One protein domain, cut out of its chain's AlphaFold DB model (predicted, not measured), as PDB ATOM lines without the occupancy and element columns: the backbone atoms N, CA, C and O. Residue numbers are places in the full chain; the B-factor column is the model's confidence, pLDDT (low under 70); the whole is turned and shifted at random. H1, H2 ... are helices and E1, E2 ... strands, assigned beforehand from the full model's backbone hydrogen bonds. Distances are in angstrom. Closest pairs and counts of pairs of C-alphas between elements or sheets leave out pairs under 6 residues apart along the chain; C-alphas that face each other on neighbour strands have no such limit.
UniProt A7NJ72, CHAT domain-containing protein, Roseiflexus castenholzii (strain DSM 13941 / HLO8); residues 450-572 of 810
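This is residues 450 to 572 of the 810 residues of the protein "CHAT domain-containing protein" of Roseiflexus castenholzii (strain DSM 13941 / HLO8) (UniProt A7NJ72). Two long helices, H1 and H2, lie side by side as a nearly parallel-lined hairpin, and H3 folds back at a slant from the end of H2. At the opposite end of the hairpin a long loop, residues 469 to 488, joins H1 to H2, while a second long stretch, residues 543 to 568, winds back from the strand E1 past H2 to the short closing helix H4. The printed part has 123 residues, with four named helices and one named strand in the order H1, H2, H3, E1, H4; the class is mostly helix, and E1 pairs with no named strand. The whole is compact, with a radius of gyration of the C-alphas of 15.8 A, yet elongated in outline, spanning 50 by 32 by 27 A.

Start with H1, residues 450 to 468, and H2, residues 489 to 511: they touch, the closest C-alphas being those of Ala 459 and Ile 502, 5.9 A apart. They form a helical hairpin, running opposite ways at a shallow tilt of 3 degrees. Next look at H3, residues 519 to 533, which forms a helical hairpin with H2. Residues 507 to 511 of H2 alone touch H3, with residues 520 to 524 of H3 alone; the closest C-alphas, of Phe 511 and Gly 520, are 5.0 A apart. These two run opposite ways at a steep tilt of 36 degrees, only just steep. Strand E1, residues 537 to 542, is apart from H1, H2 and H3. H4, residues 569 to 572, is apart from H1, H2 and E1, and close but not clearly touching H3: the closest C-alphas, of Thr 531 and Trp 569, are 7.7 A apart. In H1 and H3 each O i to N i+4 pair is within hydrogen-bond range, in H2 18 of 19; H4 is too short for such a pair, and its one O i to N i+3 pair is within range.

Find C-alpha 450 at (75.402, 77.622, 142.595); from there H1 runs 25.4 A to C-alpha 468. H2 starts at C-alpha 489, (84.966, 85.769, 107.339), and runs 32.9 A. H3 measures 21.0 A, E1 15.5 A and H4 5.1 A, ending at C-alpha 572, (96.879, 85.400, 124.604).

The C-alphas farthest apart, of Arg 475 and Asp 519, are 49.6 A apart. The printed part has no cut. The links H1 to H2 and E1 to H4 are long; in the first, residues 471 to 472 pair with 477 to 478, antiparallel. The mean pLDDT of the printed part is 92.3, and no printed residue is under 70.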
ATOM      1  N   LYS A 450      76.488  77.630 143.587       82.62
ATOM      2  CA  LYS A 450      75.402  77.622 142.595       82.62
ATOM      3  C   LYS A 450      75.445  78.790 141.602       82.62
ATOM      4  O   LYS A 450      75.103  78.599 140.440       82.62
ATOM      5  N   GLU A 451      75.845  79.995 142.015       85.19
ATOM      6  CA  GLU A 451      75.944  81.145 141.099       85.19
ATOM      7  C   GLU A 451      77.063  80.937 140.077       85.19
ATOM      8  O   GLU A 451      76.892  81.261 138.901       85.19
ATOM      9  N   ILE A 452      78.179  80.347 140.513       86.25
ATOM     10  CA  ILE A 452      79.311  79.974 139.659       86.25
ATOM     11  C   ILE A 452      78.878  78.898 138.655       86.25
ATOM     12  O   ILE A 452      79.065  79.089 137.452       86.25
ATOM     13  N   VAL A 453      78.210  77.832 139.115       83.25
ATOM     14  CA  VAL A 453      77.604  76.800 138.248       83.25
ATOM     15  C   VAL A 453      76.658  77.430 137.220       83.25
ATOM     16  O   VAL A 453      76.803  77.189 136.023       83.25
ATOM     17  N   ASP A 454      75.745  78.307 137.640       86.25
ATOM     18  CA  ASP A 454      74.798  78.980 136.747       86.25
ATOM     19  C   ASP A 454      75.474  79.909 135.722       86.25
ATOM     20  O   ASP A 454      75.001  80.041 134.591       86.25
ATOM     21  N   VAL A 455      76.580  80.565 136.088       90.06
ATOM     22  CA  VAL A 455      77.397  81.379 135.174       90.06
ATOM     23  C   VAL A 455      78.066  80.503 134.117       90.06
ATOM     24  O   VAL A 455      77.968  80.813 132.928       90.06
ATOM     25  N   ILE A 456      78.689  79.397 134.530       88.19
ATOM     26  CA  ILE A 456      79.360  78.458 133.626       88.19
ATOM     27  C   ILE A 456      78.335  77.812 132.690       88.19
ATOM     28  O   ILE A 456      78.490  77.884 131.475       88.19
ATOM     29  N   ARG A 457      77.233  77.282 133.229       86.31
ATOM     30  CA  ARG A 457      76.125  76.673 132.476       86.31
ATOM     31  C   ARG A 457      75.551  77.620 131.420       86.31
ATOM     32  O   ARG A 457      75.333  77.214 130.279       86.31
ATOM     33  N   ARG A 458      75.363  78.907 131.754       90.31
ATOM     34  CA  ARG A 458      74.964  79.940 130.778       90.31
ATOM     35  C   ARG A 458      76.030  80.178 129.707       90.31
ATOM     36  O   ARG A 458      75.661  80.360 128.551       90.31
ATOM     37  N   ALA A 459      77.316  80.169 130.053       92.25
ATOM     38  CA  ALA A 459      78.402  80.321 129.084       92.25
ATOM     39  C   ALA A 459      78.522  79.109 128.140       92.25
ATOM     40  O   ALA A 459      78.627  79.310 126.929       92.25
ATOM     41  N   ARG A 460      78.424  77.875 128.662       87.56
ATOM     42  CA  ARG A 460      78.409  76.624 127.878       87.56
ATOM     43  C   ARG A 460      77.233  76.611 126.892       87.56
ATOM     44  O   ARG A 460      77.444  76.496 125.685       87.56
ATOM     45  N   ALA A 461      76.012  76.870 127.371       87.88
ATOM     46  CA  ALA A 461      74.818  76.963 126.525       87.88
ATOM     47  C   ALA A 461      74.903  78.100 125.485       87.88
ATOM     48  O   ALA A 461      74.553  77.911 124.321       87.88
ATOM     49  N   ALA A 462      75.417  79.276 125.867       92.94
ATOM     50  CA  ALA A 462      75.619  80.376 124.928       92.94
ATOM     51  C   ALA A 462      76.654  80.029 123.846       92.94
ATOM     52  O   ALA A 462      76.445  80.389 122.693       92.94
ATOM     53  N   PHE A 463      77.734  79.314 124.179       93.44
ATOM     54  CA  PHE A 463      78.716  78.848 123.195       93.44
ATOM     55  C   PHE A 463      78.104  77.815 122.235       93.44
ATOM     56  O   PHE A 463      78.312  77.905 121.023       93.44
ATOM     57  N   LEU A 464      77.299  76.878 122.749       89.62
ATOM     58  CA  LEU A 464      76.586  75.887 121.941       89.62
ATOM     59  C   LEU A 464      75.668  76.552 120.902       89.62
ATOM     60  O   LEU A 464      75.817  76.308 119.706       89.62
ATOM     61  N   GLU A 465      74.759  77.432 121.333       91.50
ATOM     62  CA  GLU A 465      73.778  78.067 120.439       91.50
ATOM     63  C   GLU A 465      74.385  79.163 119.541       91.50
ATOM     64  O   GLU A 465      73.945  79.361 118.405       91.50
ATOM     65  N   LYS A 466      75.401  79.898 120.020       94.81
ATOM     66  CA  LYS A 466      75.993  81.013 119.260       94.81
ATOM     67  C   LYS A 466      77.153  80.610 118.353       94.81
ATOM     68  O   LYS A 466      77.334  81.247 117.319       94.81
ATOM     69  N   ILE A 467      77.924  79.584 118.713       95.19
ATOM     70  CA  ILE A 467      79.118  79.160 117.970       95.19
ATOM     71  C   ILE A 467      78.876  77.801 117.303       95.19
ATOM     72  O   ILE A 467      78.810  77.724 116.079       95.19
ATOM     73  N   VAL A 468      78.678  76.731 118.077       92.00
ATOM     74  CA  VAL A 468      78.601  75.357 117.532       92.00
ATOM     75  C   VAL A 468      77.395  75.161 116.606       92.00
ATOM     76  O   VAL A 468      77.521  74.549 115.545       92.00
ATOM     77  N   LYS A 469      76.233  75.723 116.953       91.75
ATOM     78  CA  LYS A 469      75.006  75.721 116.134       91.75
ATOM     79  C   LYS A 469      74.870  76.974 115.256       91.75
ATOM     80  O   LYS A 469      73.763  77.369 114.890       91.75
ATOM     81  N   ARG A 470      75.974  77.632 114.884       93.00
ATOM     82  CA  ARG A 470      75.922  78.796 113.987       93.00
ATOM     83  C   ARG A 470      75.561  78.375 112.557       93.00
ATOM     84  O   ARG A 470      76.375  77.794 111.839       93.00
ATOM     85  N   LEU A 471      74.330  78.691 112.167       91.81
ATOM     86  CA  LEU A 471      73.780  78.481 110.831       91.81
ATOM     87  C   LEU A 471      74.339  79.511 109.832       91.81
ATOM     88  O   LEU A 471      74.130  80.710 109.995       91.81
ATOM     89  N   ASP A 472      74.995  79.041 108.773       88.81
ATOM     90  CA  ASP A 472      75.193  79.803 107.539       88.81
ATOM     91  C   ASP A 472      73.853  79.825 106.791       88.81
ATOM     92  O   ASP A 472      73.463  78.835 106.171       88.81
ATOM     93  N   THR A 473      73.115  80.932 106.877       87.00
ATOM     94  CA  THR A 473      71.775  81.062 106.276       87.00
ATOM     95  C   THR A 473      71.793  81.113 104.748       87.00
ATOM     96  O   THR A 473      70.774  80.817 104.131       87.00
ATOM     97  N   ALA A 474      72.931  81.430 104.121       84.69
ATOM     98  CA  ALA A 474      73.072  81.417 102.664       84.69
ATOM     99  C   ALA A 474      73.297  79.999 102.108       84.69
ATOM    100  O   ALA A 474      73.095  79.764 100.917       84.69
ATOM    101  N   ARG A 475      73.715  79.055 102.963       82.19
ATOM    102  CA  ARG A 475      73.944  77.639 102.621       82.19
ATOM    103  C   ARG A 475      73.018  76.658 103.349       82.19
ATOM    104  O   ARG A 475      73.002  75.484 103.001       82.19
ATOM    105  N   ASN A 476      72.280  77.133 104.350       87.88
ATOM    106  CA  ASN A 476      71.455  76.362 105.282       87.88
ATOM    107  C   ASN A 476      72.208  75.213 105.994       87.88
ATOM    108  O   ASN A 476      71.710  74.092 106.081       87.88
ATOM    109  N   VAL A 477      73.423  75.481 106.497       88.12
ATOM    110  CA  VAL A 477      74.254  74.491 107.221       88.12
ATOM    111  C   VAL A 477      74.889  75.059 108.490       88.12
ATOM    112  O   VAL A 477      75.251  76.234 108.542       88.12
ATOM    113  N   TYR A 478      75.084  74.223 109.513       92.44
ATOM    114  CA  TYR A 478      75.832  74.598 110.717       92.44
ATOM    115  C   TYR A 478      77.338  74.600 110.430       92.44
ATOM    116  O   TYR A 478      77.969  73.547 110.368       92.44
ATOM    117  N   VAL A 479      77.929  75.782 110.229       94.25
ATOM    118  CA  VAL A 479      79.264  75.897 109.608       94.25
ATOM    119  C   VAL A 479      80.395  75.303 110.455       94.25
ATOM    120  O   VAL A 479      81.341  74.745 109.912       94.25
ATOM    121  N   TYR A 480      80.263  75.334 111.784       94.25
ATOM    122  CA  TYR A 480      81.217  74.725 112.720       94.25
ATOM    123  C   TYR A 480      81.100  73.191 112.831       94.25
ATOM    124  O   TYR A 480      81.874  72.579 113.560       94.25
ATOM    125  N   GLN A 481      80.152  72.568 112.119       92.19
ATOM    126  CA  GLN A 481      79.907  71.118 112.116       92.19
ATOM    127  C   GLN A 481      80.240  70.461 110.760       92.19
ATOM    128  O   GLN A 481      79.930  69.292 110.548       92.19
ATOM    129  N   LEU A 482      80.865  71.196 109.834       90.88
ATOM    130  CA  LEU A 482      81.283  70.692 108.522       90.88
ATOM    131  C   LEU A 482      82.647  69.984 108.583       90.88
ATOM    132  O   LEU A 482      83.455  70.242 109.474       90.88
ATOM    133  N   LYS A 483      82.934  69.126 107.588       91.12
ATOM    134  CA  LYS A 483      84.257  68.488 107.441       91.12
ATOM    135  C   LYS A 483      85.361  69.465 107.014       91.12
ATOM    136  O   LYS A 483      86.521  69.241 107.344       91.12
ATOM    137  N   ASP A 484      85.017  70.559 106.333       94.50
ATOM    138  CA  ASP A 484      85.918  71.709 106.235       94.50
ATOM    139  C   ASP A 484      85.749  72.586 107.478       94.50
ATOM    140  O   ASP A 484      84.718  73.229 107.671       94.50
ATOM    141  N   THR A 485      86.781  72.618 108.318       95.81
ATOM    142  CA  THR A 485      86.829  73.422 109.546       95.81
ATOM    143  C   THR A 485      87.089  74.917 109.292       95.81
ATOM    144  O   THR A 485      87.215  75.681 110.252       95.81
ATOM    145  N   THR A 486      87.183  75.350 108.027       97.44
ATOM    146  CA  THR A 486      87.453  76.738 107.618       97.44
ATOM    147  C   THR A 486      86.186  77.600 107.638       97.44
ATOM    148  O   THR A 486      85.272  77.432 106.832       97.44
ATOM    149  N   ILE A 487      86.134  78.587 108.532       97.62
ATOM    150  CA  ILE A 487      84.952  79.432 108.747       97.62
ATOM    151  C   ILE A 487      84.953  80.636 107.778       97.62
ATOM    152  O   ILE A 487      86.000  81.271 107.589       97.62
ATOM    153  N   PRO A 488      83.809  81.010 107.166       96.19
ATOM    154  CA  PRO A 488      83.674  82.248 106.394       96.19
ATOM    155  C   PRO A 488      83.939  83.507 107.235       96.19
ATOM    156  O   PRO A 488      83.543  83.575 108.395       96.19
ATOM    157  N   GLU A 489      84.560  84.532 106.641       95.94
ATOM    158  CA  GLU A 489      84.966  85.769 107.339       95.94
ATOM    159  C   GLU A 489      83.807  86.471 108.066       95.94
ATOM    160  O   GLU A 489      83.940  86.845 109.226       95.94
ATOM    161  N   THR A 490      82.646  86.612 107.424       94.69
ATOM    162  CA  THR A 490      81.463  87.250 108.029       94.69
ATOM    163  C   THR A 490      81.018  86.530 109.301       94.69
ATOM    164  O   THR A 490      80.886  87.153 110.356       94.69
ATOM    165  N   ILE A 491      80.877  85.205 109.215       96.44
ATOM    166  CA  ILE A 491      80.449  84.350 110.324       96.44
ATOM    167  C   ILE A 491      81.511  84.316 111.430       96.44
ATOM    168  O   ILE A 491      81.174  84.345 112.611       96.44
ATOM    169  N   HIS A 492      82.796  84.328 111.070       96.50
ATOM    170  CA  HIS A 492      83.901  84.442 112.020       96.50
ATOM    171  C   HIS A 492      83.834  85.742 112.838       96.50
ATOM    172  O   HIS A 492      83.927  85.709 114.067       96.50
ATOM    173  N   GLN A 493      83.615  86.886 112.183       95.88
ATOM    174  CA  GLN A 493      83.492  88.181 112.863       95.88
ATOM    175  C   GLN A 493      82.247  88.252 113.762       95.88
ATOM    176  O   GLN A 493      82.264  88.920 114.796       95.88
ATOM    177  N   GLU A 494      81.160  87.562 113.412       95.12
ATOM    178  CA  GLU A 494      79.986  87.412 114.281       95.12
ATOM    179  C   GLU A 494      80.275  86.509 115.485       95.12
ATOM    180  O   GLU A 494      80.027  86.917 116.621       95.12
ATOM    181  N   ALA A 495      80.879  85.341 115.256       96.31
ATOM    182  CA  ALA A 495      81.291  84.404 116.296       96.31
ATOM    183  C   ALA A 495      82.242  85.060 117.313       96.31
ATOM    184  O   ALA A 495      82.042  84.906 118.515       96.31
ATOM    185  N   LEU A 496      83.214  85.866 116.868       97.12
ATOM    186  CA  LEU A 496      84.084  86.639 117.761       97.12
ATOM    187  C   LEU A 496      83.314  87.661 118.617       97.12
ATOM    188  O   LEU A 496      83.639  87.831 119.794       97.12
ATOM    189  N   ARG A 497      82.299  88.347 118.068       96.69
ATOM    190  CA  ARG A 497      81.484  89.319 118.830       96.69
ATOM    191  C   ARG A 497      80.622  88.629 119.882       96.69
ATOM    192  O   ARG A 497      80.547  89.118 121.008       96.69
ATOM    193  N   ASP A 498      79.998  87.512 119.518       96.62
ATOM    194  CA  ASP A 498      79.216  86.682 120.433       96.62
ATOM    195  C   ASP A 498      80.108  86.099 121.542       96.62
ATOM    196  O   ASP A 498      79.772  86.191 122.725       96.62
ATOM    197  N   LEU A 499      81.292  85.598 121.185       96.94
ATOM    198  CA  LEU A 499      82.259  85.047 122.130       96.94
ATOM    199  C   LEU A 499      82.830  86.110 123.080       96.94
ATOM    200  O   LEU A 499      82.982  85.841 124.270       96.94
ATOM    201  N   ARG A 500      83.075  87.342 122.605       97.69
ATOM    202  CA  ARG A 500      83.538  88.464 123.448       97.69
ATOM    203  C   ARG A 500      82.539  88.781 124.561       97.69
ATOM    204  O   ARG A 500      82.946  89.072 125.683       97.69
ATOM    205  N   GLN A 501      81.238  88.704 124.266       96.56
ATOM    206  CA  GLN A 501      80.186  88.892 125.269       96.56
ATOM    207  C   GLN A 501      80.212  87.773 126.316       96.56
ATOM    208  O   GLN A 501      80.157  88.066 127.507       96.56
ATOM    209  N   ILE A 502      80.345  86.510 125.890       96.50
ATOM    210  CA  ILE A 502      80.461  85.356 126.798       96.50
ATOM    211  C   ILE A 502      81.680  85.533 127.725       96.50
ATOM    212  O   ILE A 502      81.553  85.406 128.942       96.50
ATOM    213  N   GLY A 503      82.835  85.908 127.169       96.88
ATOM    214  CA  GLY A 503      84.088  86.068 127.909       96.88
ATOM    215  C   GLY A 503      84.128  87.224 128.915       96.88
ATOM    216  O   GLY A 503      84.696  87.065 129.996       96.88
ATOM    217  N   ASP A 504      83.534  88.376 128.596       97.12
ATOM    218  CA  ASP A 504      83.462  89.521 129.522       97.12
ATOM    219  C   ASP A 504      82.387  89.311 130.600       97.12
ATOM    220  O   ASP A 504      82.582  89.722 131.744       97.12
ATOM    221  N   LEU A 505      81.292  88.604 130.287       96.25
ATOM    222  CA  LEU A 505      80.316  88.177 131.294       96.25
ATOM    223  C   LEU A 505      80.940  87.203 132.299       96.25
ATOM    224  O   LEU A 505      80.818  87.439 133.499       96.25
ATOM    225  N   LEU A 506      81.678  86.185 131.831       96.19
ATOM    226  CA  LEU A 506      82.460  85.287 132.691       96.19
ATOM    227  C   LEU A 506      83.378  86.082 133.638       96.19
ATOM    228  O   LEU A 506      83.323  85.901 134.854       96.19
ATOM    229  N   PHE A 507      84.168  87.019 133.106       96.50
ATOM    230  CA  PHE A 507      85.089  87.818 133.920       96.50
ATOM    231  C   PHE A 507      84.375  88.698 134.960       96.50
ATOM    232  O   PHE A 507      84.790  88.774 136.120       96.50
ATOM    233  N   ARG A 508      83.280  89.363 134.566       94.94
ATOM    234  CA  ARG A 508      82.492  90.218 135.468       94.94
ATOM    235  C   ARG A 508      81.791  89.424 136.558       94.94
ATOM    236  O   ARG A 508      81.735  89.907 137.682       94.94
ATOM    237  N   SER A 509      81.290  88.230 136.253       93.69
ATOM    238  CA  SER A 509      80.604  87.379 137.226       93.69
ATOM    239  C   SER A 509      81.494  86.913 138.381       93.69
ATOM    240  O   SER A 509      80.954  86.608 139.439       93.69
ATOM    241  N   LEU A 510      82.823  86.900 138.222       93.06
ATOM    242  CA  LEU A 510      83.748  86.630 139.328       93.06
ATOM    243  C   LEU A 510      84.163  87.906 140.069       93.06
ATOM    244  O   LEU A 510      84.044  87.984 141.290       93.06
ATOM    245  N   PHE A 511      84.643  88.920 139.346       95.25
ATOM    246  CA  PHE A 511      85.349  90.053 139.961       95.25
ATOM    247  C   PHE A 511      84.508  91.330 140.128       95.25
ATOM    248  O   PHE A 511      84.910  92.240 140.845       95.25
ATOM    249  N   PHE A 512      83.346  91.424 139.476       93.25
ATOM    250  CA  PHE A 512      82.494  92.623 139.459       93.25
ATOM    251  C   PHE A 512      81.014  92.310 139.744       93.25
ATOM    252  O   PHE A 512      80.137  93.120 139.435       93.25
ATOM    253  N   ALA A 513      80.733  91.153 140.344       89.19
ATOM    254  CA  ALA A 513      79.420  90.803 140.868       89.19
ATOM    255  C   ALA A 513      79.177  91.499 142.227       89.19
ATOM    256  O   ALA A 513      80.131  91.948 142.872       89.19
ATOM    257  N   PRO A 514      77.923  91.579 142.716       84.38
ATOM    258  CA  PRO A 514      77.630  92.156 144.031       84.38
ATOM    259  C   PRO A 514      78.397  91.482 145.183       84.38
ATOM    260  O   PRO A 514      78.847  92.169 146.097       84.38
ATOM    261  N   GLY A 515      78.598  90.160 145.109       82.31
ATOM    262  CA  GLY A 515      79.337  89.366 146.100       82.31
ATOM    263  C   GLY A 515      80.869  89.480 146.043       82.31
ATOM    264  O   GLY A 515      81.548  89.018 146.957       82.31
ATOM    265  N   SER A 516      81.444  90.120 145.017       87.19
ATOM    266  CA  SER A 516      82.906  90.188 144.820       87.19
ATOM    267  C   SER A 516      83.651  91.083 145.829       87.19
ATOM    268  O   SER A 516      84.877  91.149 145.784       87.19
ATOM    269  N   GLY A 517      82.949  91.812 146.707       89.19
ATOM    270  CA  GLY A 517      83.565  92.787 147.620       89.19
ATOM    271  C   GLY A 517      84.267  93.929 146.872       89.19
ATOM    272  O   GLY A 517      84.006  94.146 145.691       89.19
ATOM    273  N   ASP A 518      85.135  94.695 147.536       92.00
ATOM    274  CA  ASP A 518      86.030  95.649 146.851       92.00
ATOM    275  C   ASP A 518      87.395  95.025 146.524       92.00
ATOM    276  O   ASP A 518      87.922  95.278 145.439       92.00
ATOM    277  N   ASP A 519      87.895  94.113 147.364       90.62
ATOM    278  CA  ASP A 519      89.116  93.339 147.102       90.62
ATOM    279  C   ASP A 519      89.016  92.532 145.797       90.62
ATOM    280  O   ASP A 519      89.950  92.522 144.998       90.62
ATOM    281  N   GLY A 520      87.869  91.890 145.529       93.88
ATOM    282  CA  GLY A 520      87.658  91.134 144.290       93.88
ATOM    283  C   GLY A 520      87.571  92.027 143.052       93.88
ATOM    284  O   GLY A 520      88.078  91.646 141.997       93.88
ATOM    285  N   LYS A 521      87.035  93.251 143.185       95.19
ATOM    286  CA  LYS A 521      87.068  94.260 142.110       95.19
ATOM    287  C   LYS A 521      88.498  94.705 141.824       95.19
ATOM    288  O   LYS A 521      88.853  94.865 140.659       95.19
ATOM    289  N   GLU A 522      89.317  94.898 142.856       94.81
ATOM    290  CA  GLU A 522      90.714  95.312 142.692       94.81
ATOM    291  C   GLU A 522      91.587  94.185 142.131       94.81
ATOM    292  O   GLU A 522      92.339  94.414 141.186       94.81
ATOM    293  N   LEU A 523      91.394  92.945 142.590       95.19
ATOM    294  CA  LEU A 523      91.968  91.754 141.961       95.19
ATOM    295  C   LEU A 523      91.565  91.656 140.477       95.19
ATOM    296  O   LEU A 523      92.408  91.388 139.621       95.19
ATOM    297  N   GLY A 524      90.304  91.953 140.150       95.31
ATOM    298  CA  GLY A 524      89.818  92.051 138.773       95.31
ATOM    299  C   GLY A 524      90.501  93.148 137.951       95.31
ATOM    300  O   GLY A 524      90.822  92.921 136.784       95.31
ATOM    301  N   ARG A 525      90.764  94.327 138.530       95.38
ATOM    302  CA  ARG A 525      91.529  95.401 137.864       95.38
ATOM    303  C   ARG A 525      92.977  94.979 137.624       95.38
ATOM    304  O   ARG A 525      93.447  95.093 136.495       95.38
ATOM    305  N   LEU A 526      93.645  94.430 138.638       94.44
ATOM    306  CA  LEU A 526      95.018  93.932 138.548       94.44
ATOM    307  C   LEU A 526      95.158  92.846 137.472       94.44
ATOM    308  O   LEU A 526      96.063  92.923 136.641       94.44
ATOM    309  N   LEU A 527      94.233  91.882 137.435       94.50
ATOM    310  CA  LEU A 527      94.188  90.857 136.393       94.50
ATOM    311  C   LEU A 527      94.006  91.472 135.002       94.50
ATOM    312  O   LEU A 527      94.732  91.083 134.087       94.50
ATOM    313  N   ARG A 528      93.107  92.454 134.822       94.38
ATOM    314  CA  ARG A 528      92.948  93.155 133.532       94.38
ATOM    315  C   ARG A 528      94.227  93.859 133.096       94.38
ATOM    316  O   ARG A 528      94.618  93.702 131.946       94.38
ATOM    317  N   THR A 529      94.894  94.578 133.994       94.19
ATOM    318  CA  THR A 529      96.159  95.263 133.692       94.19
ATOM    319  C   THR A 529      97.251  94.262 133.305       94.19
ATOM    320  O   THR A 529      97.770  94.328 132.195       94.19
ATOM    321  N   ALA A 530      97.539  93.270 134.153       93.00
ATOM    322  CA  ALA A 530      98.611  92.302 133.908       93.00
ATOM    323  C   ALA A 530      98.392  91.473 132.625       93.00
ATOM    324  O   ALA A 530      99.340  91.214 131.880       93.00
ATOM    325  N   THR A 531      97.138  91.095 132.338       94.81
ATOM    326  CA  THR A 531      96.778  90.350 131.118       94.81
ATOM    327  C   THR A 531      96.725  91.232 129.870       94.81
ATOM    328  O   THR A 531      96.975  90.735 128.777       94.81
ATOM    329  N   ALA A 532      96.497  92.544 130.000       94.00
ATOM    330  CA  ALA A 532      96.602  93.500 128.894       94.00
ATOM    331  C   ALA A 532      98.055  93.900 128.571       94.00
ATOM    332  O   ALA A 532      98.364  94.171 127.408       94.00
ATOM    333  N   GLU A 533      98.956  93.903 129.559       92.75
ATOM    334  CA  GLU A 533     100.358  94.321 129.406       92.75
ATOM    335  C   GLU A 533     101.237  93.289 128.690       92.75
ATOM    336  O   GLU A 533     101.927  93.641 127.736       92.75
ATOM    337  N   ARG A 534     101.215  92.011 129.103       92.50
ATOM    338  CA  ARG A 534     102.147  90.989 128.579       92.50
ATOM    339  C   ARG A 534     101.505  89.628 128.309       92.50
ATOM    340  O   ARG A 534     100.298  89.465 128.468       92.50
ATOM    341  N   GLU A 535     102.283  88.681 127.795       95.25
ATOM    342  CA  GLU A 535     101.913  87.262 127.804       95.25
ATOM    343  C   GLU A 535     102.226  86.668 129.190       95.25
ATOM    344  O   GLU A 535     103.100  87.169 129.898       95.25
ATOM    345  N   LEU A 536     101.479  85.638 129.595       95.69
ATOM    346  CA  LEU A 536     101.578  85.008 130.914       95.69
ATOM    347  C   LEU A 536     101.395  83.491 130.782       95.69
ATOM    348  O   LEU A 536     100.684  83.024 129.887       95.69
ATOM    349  N   ARG A 537     101.977  82.750 131.725       93.94
ATOM    350  CA  ARG A 537     101.612  81.382 132.099       93.94
ATOM    351  C   ARG A 537     100.739  81.489 133.342       93.94
ATOM    352  O   ARG A 537     101.244  81.801 134.415       93.94
ATOM    353  N   ILE A 538      99.437  81.282 133.182       94.88
ATOM    354  CA  ILE A 538      98.441  81.337 134.255       94.88
ATOM    355  C   ILE A 538      98.227  79.913 134.775       94.88
ATOM    356  O   ILE A 538      97.580  79.098 134.119       94.88
ATOM    357  N   ASN A 539      98.789  79.626 135.949       91.81
ATOM    358  CA  ASN A 539      98.569  78.387 136.686       91.81
ATOM    359  C   ASN A 539      97.339  78.521 137.588       91.81
ATOM    360  O   ASN A 539      97.351  79.316 138.530       91.81
ATOM    361  N   VAL A 540      96.292  77.747 137.310       92.81
ATOM    362  CA  VAL A 540      95.067  77.695 138.109       92.81
ATOM    363  C   VAL A 540      95.140  76.525 139.094       92.81
ATOM    364  O   VAL A 540      95.140  75.352 138.710       92.81
ATOM    365  N   ILE A 541      95.160  76.851 140.386       89.25
ATOM    366  CA  ILE A 541      95.205  75.894 141.499       89.25
ATOM    367  C   ILE A 541      93.901  76.042 142.286       89.25
ATOM    368  O   ILE A 541      93.805  76.899 143.160       89.25
ATOM    369  N   ALA A 542      92.872  75.266 141.937       84.38
ATOM    370  CA  ALA A 542      91.502  75.558 142.360       84.38
ATOM    371  C   ALA A 542      90.785  74.381 143.043       84.38
ATOM    372  O   ALA A 542      90.608  73.297 142.475       84.38
ATOM    373  N   GLU A 543      90.327  74.633 144.267       70.62
ATOM    374  CA  GLU A 543      89.600  73.694 145.112       70.62
ATOM    375  C   GLU A 543      88.096  73.864 144.941       70.62
ATOM    376  O   GLU A 543      87.552  74.930 145.231       70.62
ATOM    377  N   ARG A 544      87.412  72.812 144.469       71.88
ATOM    378  CA  ARG A 544      85.961  72.822 144.213       71.88
ATOM    379  C   ARG A 544      85.482  74.063 143.442       71.88
ATOM    380  O   ARG A 544      84.408  74.608 143.693       71.88
ATOM    381  N   PHE A 545      86.308  74.505 142.497       81.56
ATOM    382  CA  PHE A 545      86.077  75.656 141.640       81.56
ATOM    383  C   PHE A 545      86.688  75.374 140.265       81.56
ATOM    384  O   PHE A 545      87.905  75.371 140.094       81.56
ATOM    385  N   ALA A 546      85.834  75.162 139.273       79.25
ATOM    386  CA  ALA A 546      86.230  75.041 137.877       79.25
ATOM    387  C   ALA A 546      85.576  76.150 137.061       79.25
ATOM    388  O   ALA A 546      84.518  76.647 137.439       79.25
ATOM    389  N   PHE A 547      86.225  76.576 135.978       87.56
ATOM    390  CA  PHE A 547      85.789  77.736 135.210       87.56
ATOM    391  C   PHE A 547      86.441  77.734 133.820       87.56
ATOM    392  O   PHE A 547      87.633  77.431 133.732       87.56
ATOM    393  N   PRO A 548      85.733  78.133 132.747       90.62
ATOM    394  CA  PRO A 548      86.268  78.120 131.385       90.62
ATOM    395  C   PRO A 548      87.216  79.312 131.139       90.62
ATOM    396  O   PRO A 548      86.926  80.231 130.369       90.62
ATOM    397  N   TRP A 549      88.372  79.311 131.808       93.62
ATOM    398  CA  TRP A 549      89.359  80.399 131.793       93.62
ATOM    399  C   TRP A 549      89.893  80.738 130.396       93.62
ATOM    400  O   TRP A 549      90.282  81.876 130.157       93.62
ATOM    401  N   SER A 550      89.884  79.797 129.449       94.12
ATOM    402  CA  SER A 550      90.257  80.061 128.053       94.12
ATOM    403  C   SER A 550      89.273  80.981 127.323       94.12
ATOM    404  O   SER A 550      89.690  81.710 126.421       94.12
ATOM    405  N   LEU A 551      87.997  80.987 127.724       95.62
ATOM    406  CA  LEU A 551      86.942  81.816 127.134       95.62
ATOM    407  C   LEU A 551      86.883  83.228 127.732       95.62
ATOM    408  O   LEU A 551      86.227  84.096 127.161       95.62
ATOM    409  N   VAL A 552      87.556  83.475 128.861       97.25
ATOM    410  CA  VAL A 552      87.584  84.776 129.545       97.25
ATOM    411  C   VAL A 552      88.119  85.872 128.621       97.25
ATOM    412  O   VAL A 552      89.200  85.735 128.049       97.25
ATOM    413  N   TYR A 553      87.378  86.980 128.520       97.75
ATOM    414  CA  TYR A 553      87.778  88.181 127.786       97.75
ATOM    415  C   TYR A 553      88.012  89.331 128.771       97.75
ATOM    416  O   TYR A 553      87.091  89.776 129.459       97.75
ATOM    417  N   ALA A 554      89.255  89.805 128.861       94.50
ATOM    418  CA  ALA A 554      89.667  90.755 129.898       94.50
ATOM    419  C   ALA A 554      89.773  92.214 129.424       94.50
ATOM    420  O   ALA A 554      89.697  93.122 130.252       94.50
ATOM    421  N   LEU A 555      89.922  92.470 128.120       93.69
ATOM    422  CA  LEU A 555      90.066  93.839 127.617       93.69
ATOM    423  C   LEU A 555      88.751  94.641 127.726       93.69
ATOM    424  O   LEU A 555      87.669  94.091 127.510       93.69
ATOM    425  N   PRO A 556      88.808  95.953 128.017       90.94
ATOM    426  CA  PRO A 556      87.643  96.828 127.910       90.94
ATOM    427  C   PRO A 556      87.252  97.040 126.436       90.94
ATOM    428  O   PRO A 556      88.113  97.146 125.567       90.94
ATOM    429  N   PHE A 557      85.952  97.140 126.154       94.25
ATOM    430  CA  PHE A 557      85.413  97.412 124.816       94.25
ATOM    431  C   PHE A 557      84.058  98.128 124.894       94.25
ATOM    432  O   PHE A 557      83.346  98.035 125.898       94.25
ATOM    433  N   LYS A 558      83.671  98.800 123.808       92.06
ATOM    434  CA  LYS A 558      82.296  99.236 123.517       92.06
ATOM    435  C   LYS A 558      81.656  98.265 122.513       92.06
ATOM    436  O   LYS A 558      82.380  97.643 121.735       92.06
ATOM    437  N   PRO A 559      80.315  98.145 122.449       85.62
ATOM    438  CA  PRO A 559      79.646  97.182 121.562       85.62
ATOM    439  C   PRO A 559      80.052  97.279 120.082       85.62
ATOM    440  O   PRO A 559      80.153  96.254 119.412       85.62
ATOM    441  N   SER A 560      80.319  98.498 119.601       87.75
ATOM    442  CA  SER A 560      80.749  98.824 118.235       87.75
ATOM    443  C   SER A 560      82.202  98.483 117.911       87.75
ATOM    444  O   SER A 560      82.559  98.430 116.737       87.75
ATOM    445  N   ASP A 561      83.056  98.322 118.922       93.00
ATOM    446  CA  ASP A 561      84.497  98.203 118.708       93.00
ATOM    447  C   ASP A 561      84.818  96.840 118.071       93.00
ATOM    448  O   ASP A 561      84.173  95.842 118.432       93.00
ATOM    449  N   PRO A 562      85.817  96.748 117.168       93.50
ATOM    450  CA  PRO A 562      86.284  95.464 116.652       93.50
ATOM    451  C   PRO A 562      86.722  94.545 117.800       93.50
ATOM    452  O   PRO A 562      87.093  95.002 118.882       93.50
ATOM    453  N   VAL A 563      86.642  93.234 117.585       97.06
ATOM    454  CA  VAL A 563      87.122  92.258 118.567       97.06
ATOM    455  C   VAL A 563      88.619  92.086 118.365       97.06
ATOM    456  O   VAL A 563      89.037  91.686 117.285       97.06
ATOM    457  N   ASP A 564      89.410  92.366 119.398       96.50
ATOM    458  CA  ASP A 564      90.805  91.932 119.457       96.50
ATOM    459  C   ASP A 564      90.836  90.499 120.015       96.50
ATOM    460  O   ASP A 564      90.478  90.300 121.181       96.50
ATOM    461  N   PRO A 565      91.253  89.480 119.241       96.25
ATOM    462  CA  PRO A 565      91.357  88.122 119.758       96.25
ATOM    463  C   PRO A 565      92.364  87.991 120.909       96.25
ATOM    464  O   PRO A 565      92.198  87.116 121.754       96.25
ATOM    465  N   MET A 566      93.365  88.873 121.013       96.31
ATOM    466  CA  MET A 566      94.293  88.890 122.153       96.31
ATOM    467  C   MET A 566      93.636  89.400 123.449       96.31
ATOM    468  O   MET A 566      94.261  89.368 124.506       96.31
ATOM    469  N   GLY A 567      92.365  89.814 123.405       96.81
ATOM    470  CA  GLY A 567      91.555  90.025 124.599       96.81
ATOM    471  C   GLY A 567      91.079  88.740 125.278       96.81
ATOM    472  O   GLY A 567      90.768  88.791 126.470       96.81
ATOM    473  N   PHE A 568      91.054  87.605 124.565       98.06
ATOM    474  CA  PHE A 568      90.752  86.295 125.150       98.06
ATOM    475  C   PHE A 568      91.993  85.673 125.779       98.06
ATOM    476  O   PHE A 568      93.025  85.504 125.120       98.06
ATOM    477  N   TRP A 569      91.864  85.219 127.023       97.81
ATOM    478  CA  TRP A 569      92.965  84.569 127.724       97.81
ATOM    479  C   TRP A 569      93.450  83.304 127.010       97.81
ATOM    480  O   TRP A 569      94.655  83.082 126.952       97.81
ATOM    481  N   GLY A 570      92.560  82.513 126.402       96.75
ATOM    482  CA  GLY A 570      92.945  81.282 125.707       96.75
ATOM    483  C   GLY A 570      93.788  81.487 124.440       96.75
ATOM    484  O   GLY A 570      94.541  80.579 124.086       96.75
ATOM    485  N   TYR A 571      93.701  82.649 123.777       97.94
ATOM    486  CA  TYR A 571      94.583  83.008 122.655       97.94
ATOM    487  C   TYR A 571      95.843  83.750 123.109       97.94
ATOM    488  O   TYR A 571      96.894  83.612 122.478       97.94
ATOM    489  N   ARG A 572      95.752  84.574 124.160       97.56
ATOM    490  CA  ARG A 572      96.879  85.400 124.604       97.56
ATOM    491  C   ARG A 572      97.832  84.670 125.543       97.56
ATOM    492  O   ARG A 572      99.033  84.822 125.379       97.56
TER     493      ARG A 572